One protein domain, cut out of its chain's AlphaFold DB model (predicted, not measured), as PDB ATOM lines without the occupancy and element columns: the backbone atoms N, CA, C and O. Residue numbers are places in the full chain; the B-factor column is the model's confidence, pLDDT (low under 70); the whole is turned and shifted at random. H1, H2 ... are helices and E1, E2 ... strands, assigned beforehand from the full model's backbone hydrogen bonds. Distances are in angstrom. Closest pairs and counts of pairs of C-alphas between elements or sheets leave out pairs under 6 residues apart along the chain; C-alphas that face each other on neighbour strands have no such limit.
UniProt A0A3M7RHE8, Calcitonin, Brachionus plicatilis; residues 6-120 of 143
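This is residues 6 to 120 of the 143 residues of the protein "Calcitonin" of Brachionus plicatilis (UniProt A0A3M7RHE8). Two long helices, H1 and H3, cross at a steep tilt and pack on each other as the core; at one end of the long axis sits a small strand hairpin, E2 and E3, with H2 beside E3, and at the other end residues 95 to 120, with no named element, run out, fold back and turn out again. The printed part has 115 residues, with three named strands and three named helices in the order E1, H1, E2, E3, H2, H3. E2 and E3 make an antiparallel sheet of two strands, and the class is mostly helix. The whole is compact, with a radius of gyration of the C-alphas of 14.9 A, yet elongated in outline, spanning 46 by 26 by 20 A.

E2, residues 49 to 51, and E3, residues 54 to 56, form a hairpin, antiparallel at 162 degrees between directions; N 49 and O 56 are 2.9 A apart and N 56 and O 49 are 2.8 A apart, within hydrogen-bond range. The closest C-alphas of E3 and H2, residues 61 to 69, are those of Phe 56 and Asp 63, 5.4 A apart. The closest C-alphas of E2 and H1, residues 15 to 33, are those of Ala 24 and Leu 49, 6.7 A apart. H1 and H3, residues 73 to 94, touch, closest at the C-alphas of Cys 23 and Cys 83, 4.5 A apart; they run opposite ways at a steep tilt of 40 degrees. H2 and H3 are close but not clearly touching, with the C-alphas of Lys 68 and Phe 76 6.0 A apart. H1 and H2 are apart. E1, residues 11 to 13, pairs with no named strand, but its residues 11 to 12 pair antiparallel with residues 6 to 7; E1 and H1 meet only through their link. Every O i to N i+4 pair is within hydrogen-bond range in H3, against 12 of 15 in H1 and 3 of 5 in H2.

E1 begins at C-alpha 11, (14.377, 43.471, 35.701). H1 is 25.8 A long, with a kink of 27 degrees near residue 27. H2 is 13.2 A long. H3, the longest helix, measures 30.1 A, from C-alpha 73 at (4.472, 27.042, 10.209) to C-alpha 94 at (2.413, 41.094, 36.731).

The two C-alphas farthest apart, those of Asp 53 and Gly 103, are 47.2 A apart. The printed part has no cut. The link from H1 to E2, residues 34 to 48, is long. Within residues 95 to 120, residues 104 to 105 pair antiparallel with 118 to 119, and 108 to 109 with 114 to 115. The mean pLDDT of the printed part is 91.4, and residues 99 to 101 are under 70.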
ATOM      1  N   ARG A   6       8.194  42.110  34.484       93.12
ATOM      2  CA  ARG A   6       9.538  41.719  34.892       93.12
ATOM      3  C   ARG A   6      10.019  40.472  34.165       93.12
ATOM      4  O   ARG A   6       9.405  39.410  34.260       93.12
ATOM      5  N   LEU A   7      11.170  40.601  33.516       92.50
ATOM      6  CA  LEU A   7      11.967  39.473  33.046       92.50
ATOM      7  C   LEU A   7      12.898  39.025  34.176       92.50
ATOM      8  O   LEU A   7      13.535  39.863  34.820       92.50
ATOM      9  N   SER A   8      13.011  37.713  34.403       85.75
ATOM     10  CA  SER A   8      13.792  37.154  35.518       85.75
ATOM     11  C   SER A   8      15.229  37.681  35.572       85.75
ATOM     12  O   SER A   8      15.720  37.992  36.655       85.75
ATOM     13  N   ARG A   9      15.885  37.815  34.411       76.88
ATOM     14  CA  ARG A   9      17.302  38.206  34.296       76.88
ATOM     15  C   ARG A   9      17.547  39.700  34.053       76.88
ATOM     16  O   ARG A   9      18.668  40.148  34.240       76.88
ATOM     17  N   PHE A  10      16.528  40.459  33.649       81.94
ATOM     18  CA  PHE A  10      16.712  41.824  33.125       81.94
ATOM     19  C   PHE A  10      15.956  42.906  33.907       81.94
ATOM     20  O   PHE A  10      16.141  44.092  33.657       81.94
ATOM     21  N   GLY A  11      15.117  42.521  34.873       85.94
ATOM     22  CA  GLY A  11      14.377  43.471  35.701       85.94
ATOM     23  C   GLY A  11      13.045  43.901  35.086       85.94
ATOM     24  O   GLY A  11      12.423  43.144  34.337       85.94
ATOM     25  N   SER A  12      12.564  45.074  35.499       91.62
ATOM     26  CA  SER A  12      11.222  45.584  35.197       91.62
ATOM     27  C   SER A  12      11.212  46.507  33.979       91.62
ATOM     28  O   SER A  12      12.015  47.428  33.883       91.62
ATOM     29  N   PHE A  13      10.227  46.321  33.107       93.88
ATOM     30  CA  PHE A  13      10.015  47.091  31.885       93.88
ATOM     31  C   PHE A  13       8.566  47.574  31.788       93.88
ATOM     32  O   PHE A  13       7.668  47.047  32.452       93.88
ATOM     33  N   SER A  14       8.322  48.562  30.924       94.56
ATOM     34  CA  SER A  14       6.957  48.872  30.494       94.56
ATOM     35  C   SER A  14       6.373  47.690  29.702       94.56
ATOM     36  O   SER A  14       7.142  46.935  29.101       94.56
ATOM     37  N   PRO A  15       5.040  47.522  29.628       95.62
ATOM     38  CA  PRO A  15       4.434  46.390  28.928       95.62
ATOM     39  C   PRO A  15       4.849  46.309  27.457       95.62
ATOM     40  O   PRO A  15       5.131  45.228  26.959       95.62
ATOM     41  N   LYS A  16       4.978  47.459  26.779       95.69
ATOM     42  CA  LYS A  16       5.425  47.520  25.381       95.69
ATOM     43  C   LYS A  16       6.843  46.967  25.212       95.69
ATOM     44  O   LYS A  16       7.070  46.105  24.371       95.69
ATOM     45  N   VAL A  17       7.789  47.435  26.030       96.06
ATOM     46  CA  VAL A  17       9.188  46.981  25.964       96.06
ATOM     47  C   VAL A  17       9.301  45.518  26.394       96.06
ATOM     48  O   VAL A  17       9.995  44.741  25.747       96.06
ATOM     49  N   PHE A  18       8.562  45.117  27.432       97.00
ATOM     50  CA  PHE A  18       8.491  43.729  27.875       97.00
ATOM     51  C   PHE A  18       7.991  42.799  26.763       97.00
ATOM     52  O   PHE A  18       8.609  41.765  26.524       97.00
ATOM     53  N   ASN A  19       6.894  43.145  26.081       97.12
ATOM     54  CA  ASN A  19       6.314  42.309  25.029       97.12
ATOM     55  C   ASN A  19       7.310  42.097  23.884       97.12
ATOM     56  O   ASN A  19       7.480  40.970  23.431       97.12
ATOM     57  N   ARG A  20       8.025  43.152  23.479       97.50
ATOM     58  CA  ARG A  20       9.056  43.050  22.443       97.50
ATOM     59  C   ARG A  20      10.221  42.158  22.872       97.50
ATOM     60  O   ARG A  20      10.503  41.167  22.208       97.50
ATOM     61  N   LEU A  21      10.831  42.443  24.025       97.00
ATOM     62  CA  LEU A  21      11.953  41.656  24.553       97.00
ATOM     63  C   LEU A  21      11.582  40.186  24.779       97.00
ATOM     64  O   LEU A  21      12.330  39.285  24.415       97.00
ATOM     65  N   SER A  22      10.426  39.928  25.392       96.88
ATOM     66  CA  SER A  22       9.972  38.562  25.661       96.88
ATOM     67  C   SER A  22       9.659  37.799  24.376       96.88
ATOM     68  O   SER A  22      10.046  36.640  24.273       96.88
ATOM     69  N   CYS A  23       9.044  38.440  23.378       97.38
ATOM     70  CA  CYS A  23       8.765  37.801  22.095       97.38
ATOM     71  C   CYS A  23      10.041  37.532  21.279       97.38
ATOM     72  O   CYS A  23      10.154  36.483  20.645       97.38
ATOM     73  N   ALA A  24      11.045  38.410  21.359       96.88
ATOM     74  CA  ALA A  24      12.365  38.155  20.784       96.88
ATOM     75  C   ALA A  24      13.098  37.003  21.499       96.88
ATOM     76  O   ALA A  24      13.671  36.126  20.861       96.88
ATOM     77  N   ASN A  25      13.008  36.920  22.829       94.75
ATOM     78  CA  ASN A  25      13.554  35.782  23.576       94.75
ATOM     79  C   ASN A  25      12.846  34.462  23.228       94.75
ATOM     80  O   ASN A  25      13.498  33.427  23.116       94.75
ATOM     81  N   CYS A  26      11.531  34.500  22.998       95.69
ATOM     82  CA  CYS A  26      10.773  33.355  22.494       95.69
ATOM     83  C   CYS A  26      11.249  32.890  21.109       95.69
ATOM     84  O   CYS A  26      11.104  31.716  20.787       95.69
ATOM     85  N   TYR A  27      11.793  33.783  20.280       95.50
ATOM     86  CA  TYR A  27      12.363  33.408  18.986       95.50
ATOM     87  C   TYR A  27      13.653  32.599  19.180       95.50
ATOM     88  O   TYR A  27      13.779  31.503  18.639       95.50
ATOM     89  N   ASN A  28      14.552  33.056  20.062       92.56
ATOM     90  CA  ASN A  28      15.743  32.289  20.455       92.56
ATOM     91  C   ASN A  28      15.402  30.938  21.101       92.56
ATOM     92  O   ASN A  28      16.160  29.979  20.959       92.56
ATOM     93  N   LEU A  29      14.260  30.840  21.790       90.81
ATOM     94  CA  LEU A  29      13.802  29.589  22.396       90.81
ATOM     95  C   LEU A  29      13.610  28.472  21.360       90.81
ATOM     96  O   LEU A  29      13.812  27.309  21.705       90.81
ATOM     97  N   LEU A  30      13.269  28.804  20.107       89.94
ATOM     98  CA  LEU A  30      13.021  27.818  19.051       89.94
ATOM     99  C   LEU A  30      14.202  26.860  18.847       89.94
ATOM    100  O   LEU A  30      13.975  25.660  18.738       89.94
ATOM    101  N   VAL A  31      15.442  27.357  18.904       88.38
ATOM    102  CA  VAL A  31      16.662  26.535  18.744       88.38
ATOM    103  C   VAL A  31      16.762  25.444  19.811       88.38
ATOM    104  O   VAL A  31      17.290  24.367  19.556       88.38
ATOM    105  N   TYR A  32      16.231  25.696  21.009       84.25
ATOM    106  CA  TYR A  32      16.262  24.727  22.103       84.25
ATOM    107  C   TYR A  32      15.133  23.697  22.022       84.25
ATOM    108  O   TYR A  32      15.271  22.600  22.555       84.25
ATOM    109  N   VAL A  33      14.010  24.043  21.388       82.56
ATOM    110  CA  VAL A  33      12.796  23.203  21.356       82.56
ATOM    111  C   VAL A  33      12.568  22.524  20.005       82.56
ATOM    112  O   VAL A  33      11.648  21.717  19.855       82.56
ATOM    113  N   SER A  34      13.382  22.875  19.015       83.19
ATOM    114  CA  SER A  34      13.363  22.350  17.657       83.19
ATOM    115  C   SER A  34      14.804  22.371  17.122       83.19
ATOM    116  O   SER A  34      15.249  23.377  16.576       83.19
ATOM    117  N   PRO A  35      15.574  21.282  17.326       78.31
ATOM    118  CA  PRO A  35      17.008  21.243  17.010       78.31
ATOM    119  C   PRO A  35      17.347  21.521  15.540       78.31
ATOM    120  O   PRO A  35      18.433  22.010  15.242       78.31
ATOM    121  N   ASP A  36      16.415  21.234  14.629       84.31
ATOM    122  CA  ASP A  36      16.575  21.480  13.193       84.31
ATOM    123  C   ASP A  36      16.274  22.936  12.794       84.31
ATOM    124  O   ASP A  36      16.486  23.323  11.639       84.31
ATOM    125  N   THR A  37      15.792  23.763  13.731       87.31
ATOM    126  CA  THR A  37      15.485  25.171  13.476       87.31
ATOM    127  C   THR A  37      16.752  25.952  13.166       87.31
ATOM    128  O   THR A  37      17.673  26.054  13.977       87.31
ATOM    129  N   LYS A  38      16.754  26.606  12.004       88.38
ATOM    130  CA  LYS A  38      17.778  27.574  11.607       88.38
ATOM    131  C   LYS A  38      17.184  28.971  11.666       88.38
ATOM    132  O   LYS A  38      16.423  29.363  10.785       88.38
ATOM    133  N   LEU A  39      17.523  29.712  12.716       89.88
ATOM    134  CA  LEU A  39      17.081  31.096  12.856       89.88
ATOM    135  C   LEU A  39      17.754  31.972  11.800       89.88
ATOM    136  O   LEU A  39      18.975  31.971  11.679       89.88
ATOM    137  N   GLN A  40      16.952  32.743  11.070       92.62
ATOM    138  CA  GLN A  40      17.441  33.675  10.046       92.62
ATOM    139  C   GLN A  40      17.750  35.075  10.584       92.62
ATOM    140  O   GLN A  40      18.302  35.906   9.875       92.62
ATOM    141  N   PHE A  41      17.399  35.342  11.840       95.25
ATOM    142  CA  PHE A  41      17.515  36.655  12.457       95.25
ATOM    143  C   PHE A  41      18.325  36.552  13.739       95.25
ATOM    144  O   PHE A  41      18.149  35.613  14.517       95.25
ATOM    145  N   ASN A  42      19.154  37.557  13.985       95.00
ATOM    146  CA  ASN A  42      19.768  37.772  15.284       95.00
ATOM    147  C   ASN A  42      18.819  38.574  16.177       95.00
ATOM    148  O   ASN A  42      18.079  39.433  15.700       95.00
ATOM    149  N   VAL A  43      18.854  38.314  17.481       95.44
ATOM    150  CA  VAL A  43      18.066  39.063  18.466       95.44
ATOM    151  C   VAL A  43      18.920  40.180  19.059       95.44
ATOM    152  O   VAL A  43      19.971  39.906  19.638       95.44
ATOM    153  N   THR A  44      18.470  41.431  18.948       95.38
ATOM    154  CA  THR A  44      19.156  42.578  19.568       95.38
ATOM    155  C   THR A  44      18.842  42.693  21.059       95.38
ATOM    156  O   THR A  44      17.875  42.115  21.564       95.38
ATOM    157  N   TYR A  45      19.627  43.499  21.783       92.50
ATOM    158  CA  TYR A  45      19.393  43.741  23.211       92.50
ATOM    159  C   TYR A  45      18.084  44.502  23.479       92.50
ATOM    160  O   TYR A  45      17.508  44.376  24.558       92.50
ATOM    161  N   GLU A  46      17.588  45.270  22.507       94.56
ATOM    162  CA  GLU A  46      16.297  45.959  22.562       94.56
ATOM    163  C   GLU A  46      15.118  45.066  22.158       94.56
ATOM    164  O   GLU A  46      13.965  45.492  22.301       94.56
ATOM    165  N   GLY A  47      15.387  43.844  21.687       95.75
ATOM    166  CA  GLY A  47      14.384  42.853  21.308       95.75
ATOM    167  C   GLY A  47      13.901  42.958  19.864       95.75
ATOM    168  O   GLY A  47      12.771  42.562  19.590       95.75
ATOM    169  N   TYR A  48      14.707  43.500  18.954       97.25
ATOM    170  CA  TYR A  48      14.425  43.423  17.519       97.25
ATOM    171  C   TYR A  48      15.009  42.140  16.927       97.25
ATOM    172  O   TYR A  48      16.006  41.617  17.431       97.25
ATOM    173  N   LEU A  49      14.383  41.637  15.865       97.06
ATOM    174  CA  LEU A  49      14.932  40.571  15.030       97.06
ATOM    175  C   LEU A  49      15.606  41.223  13.827       97.06
ATOM    176  O   LEU A  49      14.954  41.985  13.121       97.06
ATOM    177  N   VAL A  50      16.894  40.970  13.608       96.00
ATOM    178  CA  VAL A  50      17.666  41.641  12.552       96.00
ATOM    179  C   VAL A  50      18.337  40.648  11.609       96.00
ATOM    180  O   VAL A  50      18.889  39.640  12.056       96.00
ATOM    181  N   SER A  51      18.297  40.942  10.311       92.56
ATOM    182  CA  SER A  51      19.085  40.280   9.263       92.56
ATOM    183  C   SER A  51      19.695  41.364   8.392       92.56
ATOM    184  O   SER A  51      18.957  42.169   7.823       92.56
ATOM    185  N   ASP A  52      21.022  41.378   8.288       86.19
ATOM    186  CA  ASP A  52      21.778  42.424   7.594       86.19
ATOM    187  C   ASP A  52      21.359  43.831   8.072       86.19
ATOM    188  O   ASP A  52      21.522  44.147   9.252       86.19
ATOM    189  N   ASP A  53      20.772  44.643   7.186       82.94
ATOM    190  CA  ASP A  53      20.308  46.010   7.464       82.94
ATOM    191  C   ASP A  53      18.801  46.101   7.784       82.94
ATOM    192  O   ASP A  53      18.263  47.193   7.991       82.94
ATOM    193  N   LEU A  54      18.087  44.969   7.810       88.88
ATOM    194  CA  LEU A  54      16.651  44.919   8.089       88.88
ATOM    195  C   LEU A  54      16.395  44.573   9.555       88.88
ATOM    196  O   LEU A  54      16.897  43.572  10.065       88.88
ATOM    197  N   GLY A  55      15.565  45.383  10.214       93.50
ATOM    198  CA  GLY A  55      15.103  45.156  11.579       93.50
ATOM    199  C   GLY A  55      13.591  45.004  11.645       93.50
ATOM    200  O   GLY A  55      12.859  45.804  11.073       93.50
ATOM    201  N   PHE A  56      13.147  43.989  12.378       96.62
ATOM    202  CA  PHE A  56      11.750  43.617  12.548       96.62
ATOM    203  C   PHE A  56      11.372  43.715  14.030       96.62
ATOM    204  O   PHE A  56      12.044  43.137  14.895       96.62
ATOM    205  N   ASP A  57      10.294  44.430  14.347       97.38
ATOM    206  CA  ASP A  57       9.668  44.385  15.664       97.38
ATOM    207  C   ASP A  57       8.797  43.116  15.753       97.38
ATOM    208  O   ASP A  57       7.769  43.016  15.081       97.38
ATOM    209  N   PRO A  58       9.135  42.136  16.613       97.06
ATOM    210  CA  PRO A  58       8.383  40.883  16.731       97.06
ATOM    211  C   PRO A  58       6.939  41.061  17.248       97.06
ATOM    212  O   PRO A  58       6.174  40.090  17.343       97.06
ATOM    213  N   THR A  59       6.555  42.287  17.612       96.69
ATOM    214  CA  THR A  59       5.205  42.658  18.042       96.69
ATOM    215  C   THR A  59       4.434  43.487  17.015       96.69
ATOM    216  O   THR A  59       3.223  43.641  17.188       96.69
ATOM    217  N   ASP A  60       5.078  43.975  15.948       96.50
ATOM    218  CA  ASP A  60       4.406  44.715  14.876       96.50
ATOM    219  C   ASP A  60       3.730  43.742  13.885       96.50
ATOM    220  O   ASP A  60       4.388  42.849  13.344       96.50
ATOM    221  N   PRO A  61       2.413  43.873  13.627       93.75
ATOM    222  CA  PRO A  61       1.701  43.023  12.673       93.75
ATOM    223  C   PRO A  61       2.289  42.995  11.257       93.75
ATOM    224  O   PRO A  61       2.190  41.960  10.597       93.75
ATOM    225  N   ASN A  62       2.886  44.095  10.790       93.69
ATOM    226  CA  ASN A  62       3.482  44.172   9.457       93.69
ATOM    227  C   ASN A  62       4.776  43.350   9.385       93.69
ATOM    228  O   ASN A  62       4.990  42.609   8.426       93.69
ATOM    229  N   ASP A  63       5.586  43.405  10.441       95.88
ATOM    230  CA  ASP A  63       6.866  42.699  10.525       95.88
ATOM    231  C   ASP A  63       6.686  41.197  10.774       95.88
ATOM    232  O   ASP A  63       7.446  40.370  10.262       95.88
ATOM    233  N   ILE A  64       5.629  40.813  11.501       94.94
ATOM    234  CA  ILE A  64       5.285  39.409  11.773       94.94
ATOM    235  C   ILE A  64       5.133  38.594  10.484       94.94
ATOM    236  O   ILE A  64       5.472  37.410  10.482       94.94
ATOM    237  N   LEU A  65       4.645  39.189   9.389       91.88
ATOM    238  CA  LEU A  65       4.519  38.490   8.106       91.88
ATOM    239  C   LEU A  65       5.887  38.147   7.504       91.88
ATOM    240  O   LEU A  65       6.075  37.025   7.030       91.88
ATOM    241  N   GLY A  66       6.846  39.075   7.584       90.94
ATOM    242  CA  GLY A  66       8.229  38.842   7.172       90.94
ATOM    243  C   GLY A  66       8.871  37.725   7.993       90.94
ATOM    244  O   GLY A  66       9.387  36.759   7.432       90.94
ATOM    245  N   ILE A  67       8.722  37.788   9.319       93.94
ATOM    246  CA  ILE A  67       9.252  36.769  10.236       93.94
ATOM    247  C   ILE A  67       8.605  35.401   9.982       93.94
ATOM    248  O   ILE A  67       9.286  34.381   9.961       93.94
ATOM    249  N   LYS A  68       7.290  35.351   9.733       94.62
ATOM    250  CA  LYS A  68       6.588  34.098   9.417       94.62
ATOM    251  C   LYS A  68       7.174  33.408   8.190       94.62
ATOM    252  O   LYS A  68       7.270  32.188   8.172       94.62
ATOM    253  N   SER A  69       7.545  34.180   7.170       92.19
ATOM    254  CA  SER A  69       8.078  33.631   5.923       92.19
ATOM    255  C   SER A  69       9.473  33.008   6.066       92.19
ATOM    256  O   SER A  69       9.888  32.250   5.193       92.19
ATOM    257  N   SER A  70      10.179  33.273   7.172       91.19
ATOM    258  CA  SER A  70      11.540  32.782   7.405       91.19
ATOM    259  C   SER A  70      11.613  31.426   8.120       91.19
ATOM    260  O   SER A  70      12.721  30.951   8.376       91.19
ATOM    261  N   MET A  71      10.479  30.830   8.505       92.50
ATOM    262  CA  MET A  71      10.424  29.616   9.331       92.50
ATOM    263  C   MET A  71       9.249  28.706   8.957       92.50
ATOM    264  O   MET A  71       8.322  29.108   8.252       92.50
ATOM    265  N   GLN A  72       9.264  27.467   9.446       92.38
ATOM    266  CA  GLN A  72       8.152  26.539   9.256       92.38
ATOM    267  C   GLN A  72       6.920  26.993  10.045       92.38
ATOM    268  O   GLN A  72       7.025  27.593  11.116       92.38
ATOM    269  N   LEU A  73       5.725  26.641   9.560       92.00
ATOM    270  CA  LEU A  73       4.472  27.042  10.209       92.00
ATOM    271  C   LEU A  73       4.390  26.564  11.670       92.00
ATOM    272  O   LEU A  73       3.961  27.320  12.534       92.00
ATOM    273  N   SER A  74       4.871  25.356  11.967       90.06
ATOM    274  CA  SER A  74       4.908  24.821  13.332       90.06
ATOM    275  C   SER A  74       5.857  25.587  14.259       90.06
ATOM    276  O   SER A  74       5.565  25.740  15.445       90.06
ATOM    277  N   GLU A  75       6.988  26.075  13.745       91.88
ATOM    278  CA  GLU A  75       7.928  26.915  14.500       91.88
ATOM    279  C   GLU A  75       7.303  28.283  14.767       91.88
ATOM    280  O   GLU A  75       7.322  28.765  15.900       91.88
ATOM    281  N   PHE A  76       6.657  28.856  13.748       94.19
ATOM    282  CA  PHE A  76       5.919  30.106  13.869       94.19
ATOM    283  C   PHE A  76       4.818  30.013  14.924       94.19
ATOM    284  O   PHE A  76       4.733  30.879  15.796       94.19
ATOM    285  N   ASP A  77       4.012  28.953  14.902       93.19
ATOM    286  CA  ASP A  77       2.928  28.761  15.863       93.19
ATOM    287  C   ASP A  77       3.464  28.634  17.296       93.19
ATOM    288  O   ASP A  77       2.933  29.267  18.213       93.19
ATOM    289  N   ARG A  78       4.563  27.891  17.502       92.44
ATOM    290  CA  ARG A  78       5.233  27.787  18.812       92.44
ATOM    291  C   ARG A  78       5.783  29.132  19.281       92.44
ATOM    292  O   ARG A  78       5.547  29.534  20.422       92.44
ATOM    293  N   TRP A  79       6.479  29.851  18.408       95.25
ATOM    294  CA  TRP A  79       7.024  31.168  18.717       95.25
ATOM    295  C   TRP A  79       5.921  32.165  19.085       95.25
ATOM    296  O   TRP A  79       5.972  32.785  20.151       95.25
ATOM    297  N   ARG A  80       4.864  32.261  18.267       96.62
ATOM    298  CA  ARG A  80       3.713  33.133  18.535       96.62
ATOM    299  C   ARG A  80       3.000  32.759  19.825       96.62
ATOM    300  O   ARG A  80       2.644  33.650  20.598       96.62
ATOM    301  N   ALA A  81       2.825  31.470  20.095       95.38
ATOM    302  CA  ALA A  81       2.250  30.992  21.344       95.38
ATOM    303  C   ALA A  81       3.069  31.423  22.572       95.38
ATOM    304  O   ALA A  81       2.493  31.871  23.568       95.38
ATOM    305  N   CYS A  82       4.399  31.353  22.486       96.38
ATOM    306  CA  CYS A  82       5.297  31.850  23.525       96.38
ATOM    307  C   CYS A  82       5.138  33.368  23.727       96.38
ATOM    308  O   CYS A  82       4.922  33.812  24.858       96.38
ATOM    309  N   CYS A  83       5.127  34.158  22.645       97.38
ATOM    310  CA  CYS A  83       4.931  35.612  22.711       97.38
ATOM    311  C   CYS A  83       3.608  35.996  23.389       97.38
ATOM    312  O   CYS A  83       3.586  36.805  24.319       97.38
ATOM    313  N   VAL A  84       2.503  35.373  22.968       97.12
ATOM    314  CA  VAL A  84       1.167  35.613  23.538       97.12
ATOM    315  C   VAL A  84       1.117  35.202  25.012       97.12
ATOM    316  O   VAL A  84       0.487  35.873  25.835       97.12
ATOM    317  N   SER A  85       1.796  34.115  25.381       96.75
ATOM    318  CA  SER A  85       1.896  33.682  26.774       96.75
ATOM    319  C   SER A  85       2.643  34.703  27.641       96.75
ATOM    320  O   SER A  85       2.182  35.018  28.743       96.75
ATOM    321  N   ALA A  86       3.744  35.270  27.141       96.94
ATOM    322  CA  ALA A  86       4.490  36.315  27.835       96.94
ATOM    323  C   ALA A  86       3.648  37.590  28.013       96.94
ATOM    324  O   ALA A  86       3.509  38.096  29.132       96.94
ATOM    325  N   GLU A  87       2.999  38.065  26.948       97.06
ATOM    326  CA  GLU A  87       2.095  39.220  26.997       97.06
ATOM    327  C   GLU A  87       0.954  39.008  28.005       97.06
ATOM    328  O   GLU A  87       0.622  39.890  28.811       97.06
ATOM    329  N   ARG A  88       0.351  37.813  28.013       96.38
ATOM    330  CA  ARG A  88      -0.687  37.453  28.984       96.38
ATOM    331  C   ARG A  88      -0.141  37.461  30.409       96.38
ATOM    332  O   ARG A  88      -0.834  37.926  31.314       96.38
ATOM    333  N   CYS A  89       1.079  36.975  30.619       96.06
ATOM    334  CA  CYS A  89       1.731  37.027  31.923       96.06
ATOM    335  C   CYS A  89       1.879  38.472  32.411       96.06
ATOM    336  O   CYS A  89       1.461  38.808  33.520       96.06
ATOM    337  N   CYS A  90       2.386  39.352  31.552       96.12
ATOM    338  CA  CYS A  90       2.521  40.770  31.847       96.12
ATOM    339  C   CYS A  90       1.162  41.407  32.193       96.12
ATOM    340  O   CYS A  90       0.949  41.873  33.316       96.12
ATOM    341  N   SER A  91       0.203  41.346  31.269       95.19
ATOM    342  CA  SER A  91      -1.076  42.062  31.372       95.19
ATOM    343  C   SER A  91      -2.041  41.508  32.426       95.19
ATOM    344  O   SER A  91      -2.853  42.255  32.981       95.19
ATOM    345  N   LYS A  92      -2.005  40.199  32.704       93.50
ATOM    346  CA  LYS A  92      -2.965  39.547  33.612       93.50
ATOM    347  C   LYS A  92      -2.371  39.167  34.961       93.50
ATOM    348  O   LYS A  92      -3.143  39.061  35.910       93.50
ATOM    349  N   VAL A  93      -1.057  38.964  35.059       92.81
ATOM    350  CA  VAL A  93      -0.404  38.527  36.302       92.81
ATOM    351  C   VAL A  93       0.439  39.648  36.890       92.81
ATOM    352  O   VAL A  93       0.167  40.075  38.008       92.81
ATOM    353  N   MET A  94       1.428  40.165  36.160       92.62
ATOM    354  CA  MET A  94       2.413  41.094  36.731       92.62
ATOM    355  C   MET A  94       1.827  42.472  37.021       92.62
ATOM    356  O   MET A  94       1.920  42.942  38.149       92.62
ATOM    357  N   VAL A  95       1.137  43.074  36.048       90.62
ATOM    358  CA  VAL A  95       0.513  44.403  36.206       90.62
ATOM    359  C   VAL A  95      -0.535  44.418  37.322       90.62
ATOM    360  O   VAL A  95      -0.762  45.449  37.948       90.62
ATOM    361  N   LYS A  96      -1.169  43.271  37.585       85.94
ATOM    362  CA  LYS A  96      -2.174  43.113  38.644       85.94
ATOM    363  C   LYS A  96      -1.583  42.683  39.987       85.94
ATOM    364  O   LYS A  96      -2.313  42.626  40.973       85.94
ATOM    365  N   SER A  97      -0.298  42.329  40.033       81.88
ATOM    366  CA  SER A  97       0.348  41.870  41.261       81.88
ATOM    367  C   SER A  97       0.695  43.063  42.156       81.88
ATOM    368  O   SER A  97       1.225  44.056  41.660       81.88
ATOM    369  N   PRO A  98       0.472  42.970  43.478       76.56
ATOM    370  CA  PRO A  98       0.962  43.972  44.414       76.56
ATOM    371  C   PRO A  98       2.486  44.110  44.313       76.56
ATOM    372  O   PRO A  98       3.209  43.108  44.334       76.56
ATOM    373  N   THR A  99       2.975  45.346  44.221       66.25
ATOM    374  CA  THR A  99       4.405  45.663  44.088       66.25
ATOM    375  C   THR A  99       5.187  45.438  45.382       66.25
ATOM    376  O   THR A  99       6.322  44.978  45.321       66.25
ATOM    377  N   ASN A 100       4.568  45.663  46.545       61.69
ATOM    378  CA  ASN A 100       5.235  45.624  47.844       61.69
ATOM    379  C   ASN A 100       4.517  44.682  48.814       61.69
ATOM    380  O   ASN A 100       3.498  45.034  49.399       61.69
ATOM    381  N   SER A 101       5.085  43.500  49.035       63.25
ATOM    382  CA  SER A 101       4.965  42.846  50.339       63.25
ATOM    383  C   SER A 101       6.260  42.110  50.650       63.25
ATOM    384  O   SER A 101       6.808  41.399  49.802       63.25
ATOM    385  N   SER A 102       6.787  42.346  51.848       80.38
ATOM    386  CA  SER A 102       7.907  41.583  52.384       80.38
ATOM    387  C   SER A 102       7.559  40.087  52.396       80.38
ATOM    388  O   SER A 102       6.391  39.691  52.463       80.38
ATOM    389  N   GLY A 103       8.574  39.234  52.253       87.81
ATOM    390  CA  GLY A 103       8.410  37.779  52.351       87.81
ATOM    391  C   GLY A 103       7.816  37.070  51.125       87.81
ATOM    392  O   GLY A 103       7.415  35.918  51.246       87.81
ATOM    393  N   HIS A 104       7.760  37.703  49.949       90.38
ATOM    394  CA  HIS A 104       7.362  37.031  48.703       90.38
ATOM    395  C   HIS A 104       8.318  37.347  47.551       90.38
ATOM    396  O   HIS A 104       8.752  38.488  47.379       90.38
ATOM    397  N   CYS A 105       8.546  36.356  46.694       88.12
ATOM    398  CA  CYS A 105       9.088  36.567  45.361       88.12
ATOM    399  C   CYS A 105       8.016  37.215  44.477       88.12
ATOM    400  O   CYS A 105       6.849  36.816  44.503       88.12
ATOM    401  N   THR A 106       8.404  38.220  43.693       88.56
ATOM    402  CA  THR A 106       7.482  38.889  42.765       88.56
ATOM    403  C   THR A 106       7.116  37.993  41.580       88.56
ATOM    404  O   THR A 106       7.823  37.034  41.276       88.56
ATOM    405  N   SER A 107       6.019  38.322  40.895       91.62
ATOM    406  CA  SER A 107       5.640  37.669  39.639       91.62
ATOM    407  C   SER A 107       6.646  38.013  38.532       91.62
ATOM    408  O   SER A 107       7.007  39.183  38.380       91.62
ATOM    409  N   ILE A 108       7.075  37.021  37.749       93.25
ATOM    410  CA  ILE A 108       8.090  37.174  36.692       93.25
ATOM    411  C   ILE A 108       7.783  36.303  35.471       93.25
ATOM    412  O   ILE A 108       7.021  35.340  35.545       93.25
ATOM    413  N   TRP A 109       8.419  36.644  34.353       95.38
ATOM    414  CA  TRP A 109       8.583  35.775  33.194       95.38
ATOM    415  C   TRP A 109      10.025  35.282  33.171       95.38
ATOM    416  O   TRP A 109      10.958  36.094  33.197       95.38
ATOM    417  N   ASP A 110      10.213  33.969  33.170       91.81
ATOM    418  CA  ASP A 110      11.538  33.341  33.247       91.81
ATOM    419  C   ASP A 110      12.215  33.158  31.879       91.81
ATOM    420  O   ASP A 110      13.418  32.919  31.818       91.81
ATOM    421  N   GLY A 111      11.465  33.352  30.792       90.94
ATOM    422  CA  GLY A 111      11.902  33.086  29.423       90.94
ATOM    423  C   GLY A 111      10.922  32.198  28.660       90.94
ATOM    424  O   GLY A 111      10.806  32.356  27.449       90.94
ATOM    425  N   TRP A 112      10.157  31.354  29.357       90.38
ATOM    426  CA  TRP A 112       9.165  30.464  28.745       90.38
ATOM    427  C   TRP A 112       7.893  30.272  29.585       90.38
ATOM    428  O   TRP A 112       6.909  29.763  29.070       90.38
ATOM    429  N   SER A 113       7.873  30.646  30.862       92.69
ATOM    430  CA  SER A 113       6.758  30.454  31.789       92.69
ATOM    431  C   SER A 113       6.459  31.693  32.622       92.69
ATOM    432  O   SER A 113       7.313  32.513  32.964       92.69
ATOM    433  N   CYS A 114       5.187  31.792  33.007       94.12
ATOM    434  CA  CYS A 114       4.694  32.840  33.884       94.12
ATOM    435  C   CYS A 114       4.685  32.378  35.341       94.12
ATOM    436  O   CYS A 114       3.813  31.604  35.745       94.12
ATOM    437  N   HIS A 115       5.596  32.909  36.147       93.00
ATOM    438  CA  HIS A 115       5.625  32.655  37.580       93.00
ATOM    439  C   HIS A 115       4.809  33.706  38.317       93.00
ATOM    440  O   HIS A 115       5.033  34.912  38.194       93.00
ATOM    441  N   LYS A 116       3.844  33.240  39.109       91.50
ATOM    442  CA  LYS A 116       3.067  34.102  39.999       91.50
ATOM    443  C   LYS A 116       3.882  34.448  41.239       91.50
ATOM    444  O   LYS A 116       4.768  33.696  41.652       91.50
ATOM    445  N   ARG A 117       3.491  35.545  41.887       89.56
ATOM    446  CA  ARG A 117       3.916  35.885  43.241       89.56
ATOM    447  C   ARG A 117       3.805  34.656  44.142       89.56
ATOM    448  O   ARG A 117       2.752  34.025  44.206       89.56
ATOM    449  N   THR A 118       4.899  34.328  44.813       89.88
ATOM    450  CA  THR A 118       5.033  33.123  45.639       89.88
ATOM    451  C   THR A 118       5.712  33.514  46.949       89.88
ATOM    452  O   THR A 118       6.553  34.412  46.953       89.88
ATOM    453  N   LEU A 119       5.336  32.889  48.064       91.56
ATOM    454  CA  LEU A 119       5.999  33.108  49.354       91.56
ATOM    455  C   LEU A 119       7.491  32.762  49.259       91.56
ATOM    456  O   LEU A 119       7.873  31.798  48.594       91.56
ATOM    457  N   ALA A 120       8.338  33.549  49.919       91.12
ATOM    458  CA  ALA A 120       9.765  33.261  49.980       91.12
ATOM    459  C   ALA A 120       9.996  31.897  50.658       91.12
ATOM    460  O   ALA A 120       9.347  31.571  51.649       91.12
TER     461      ALA A 120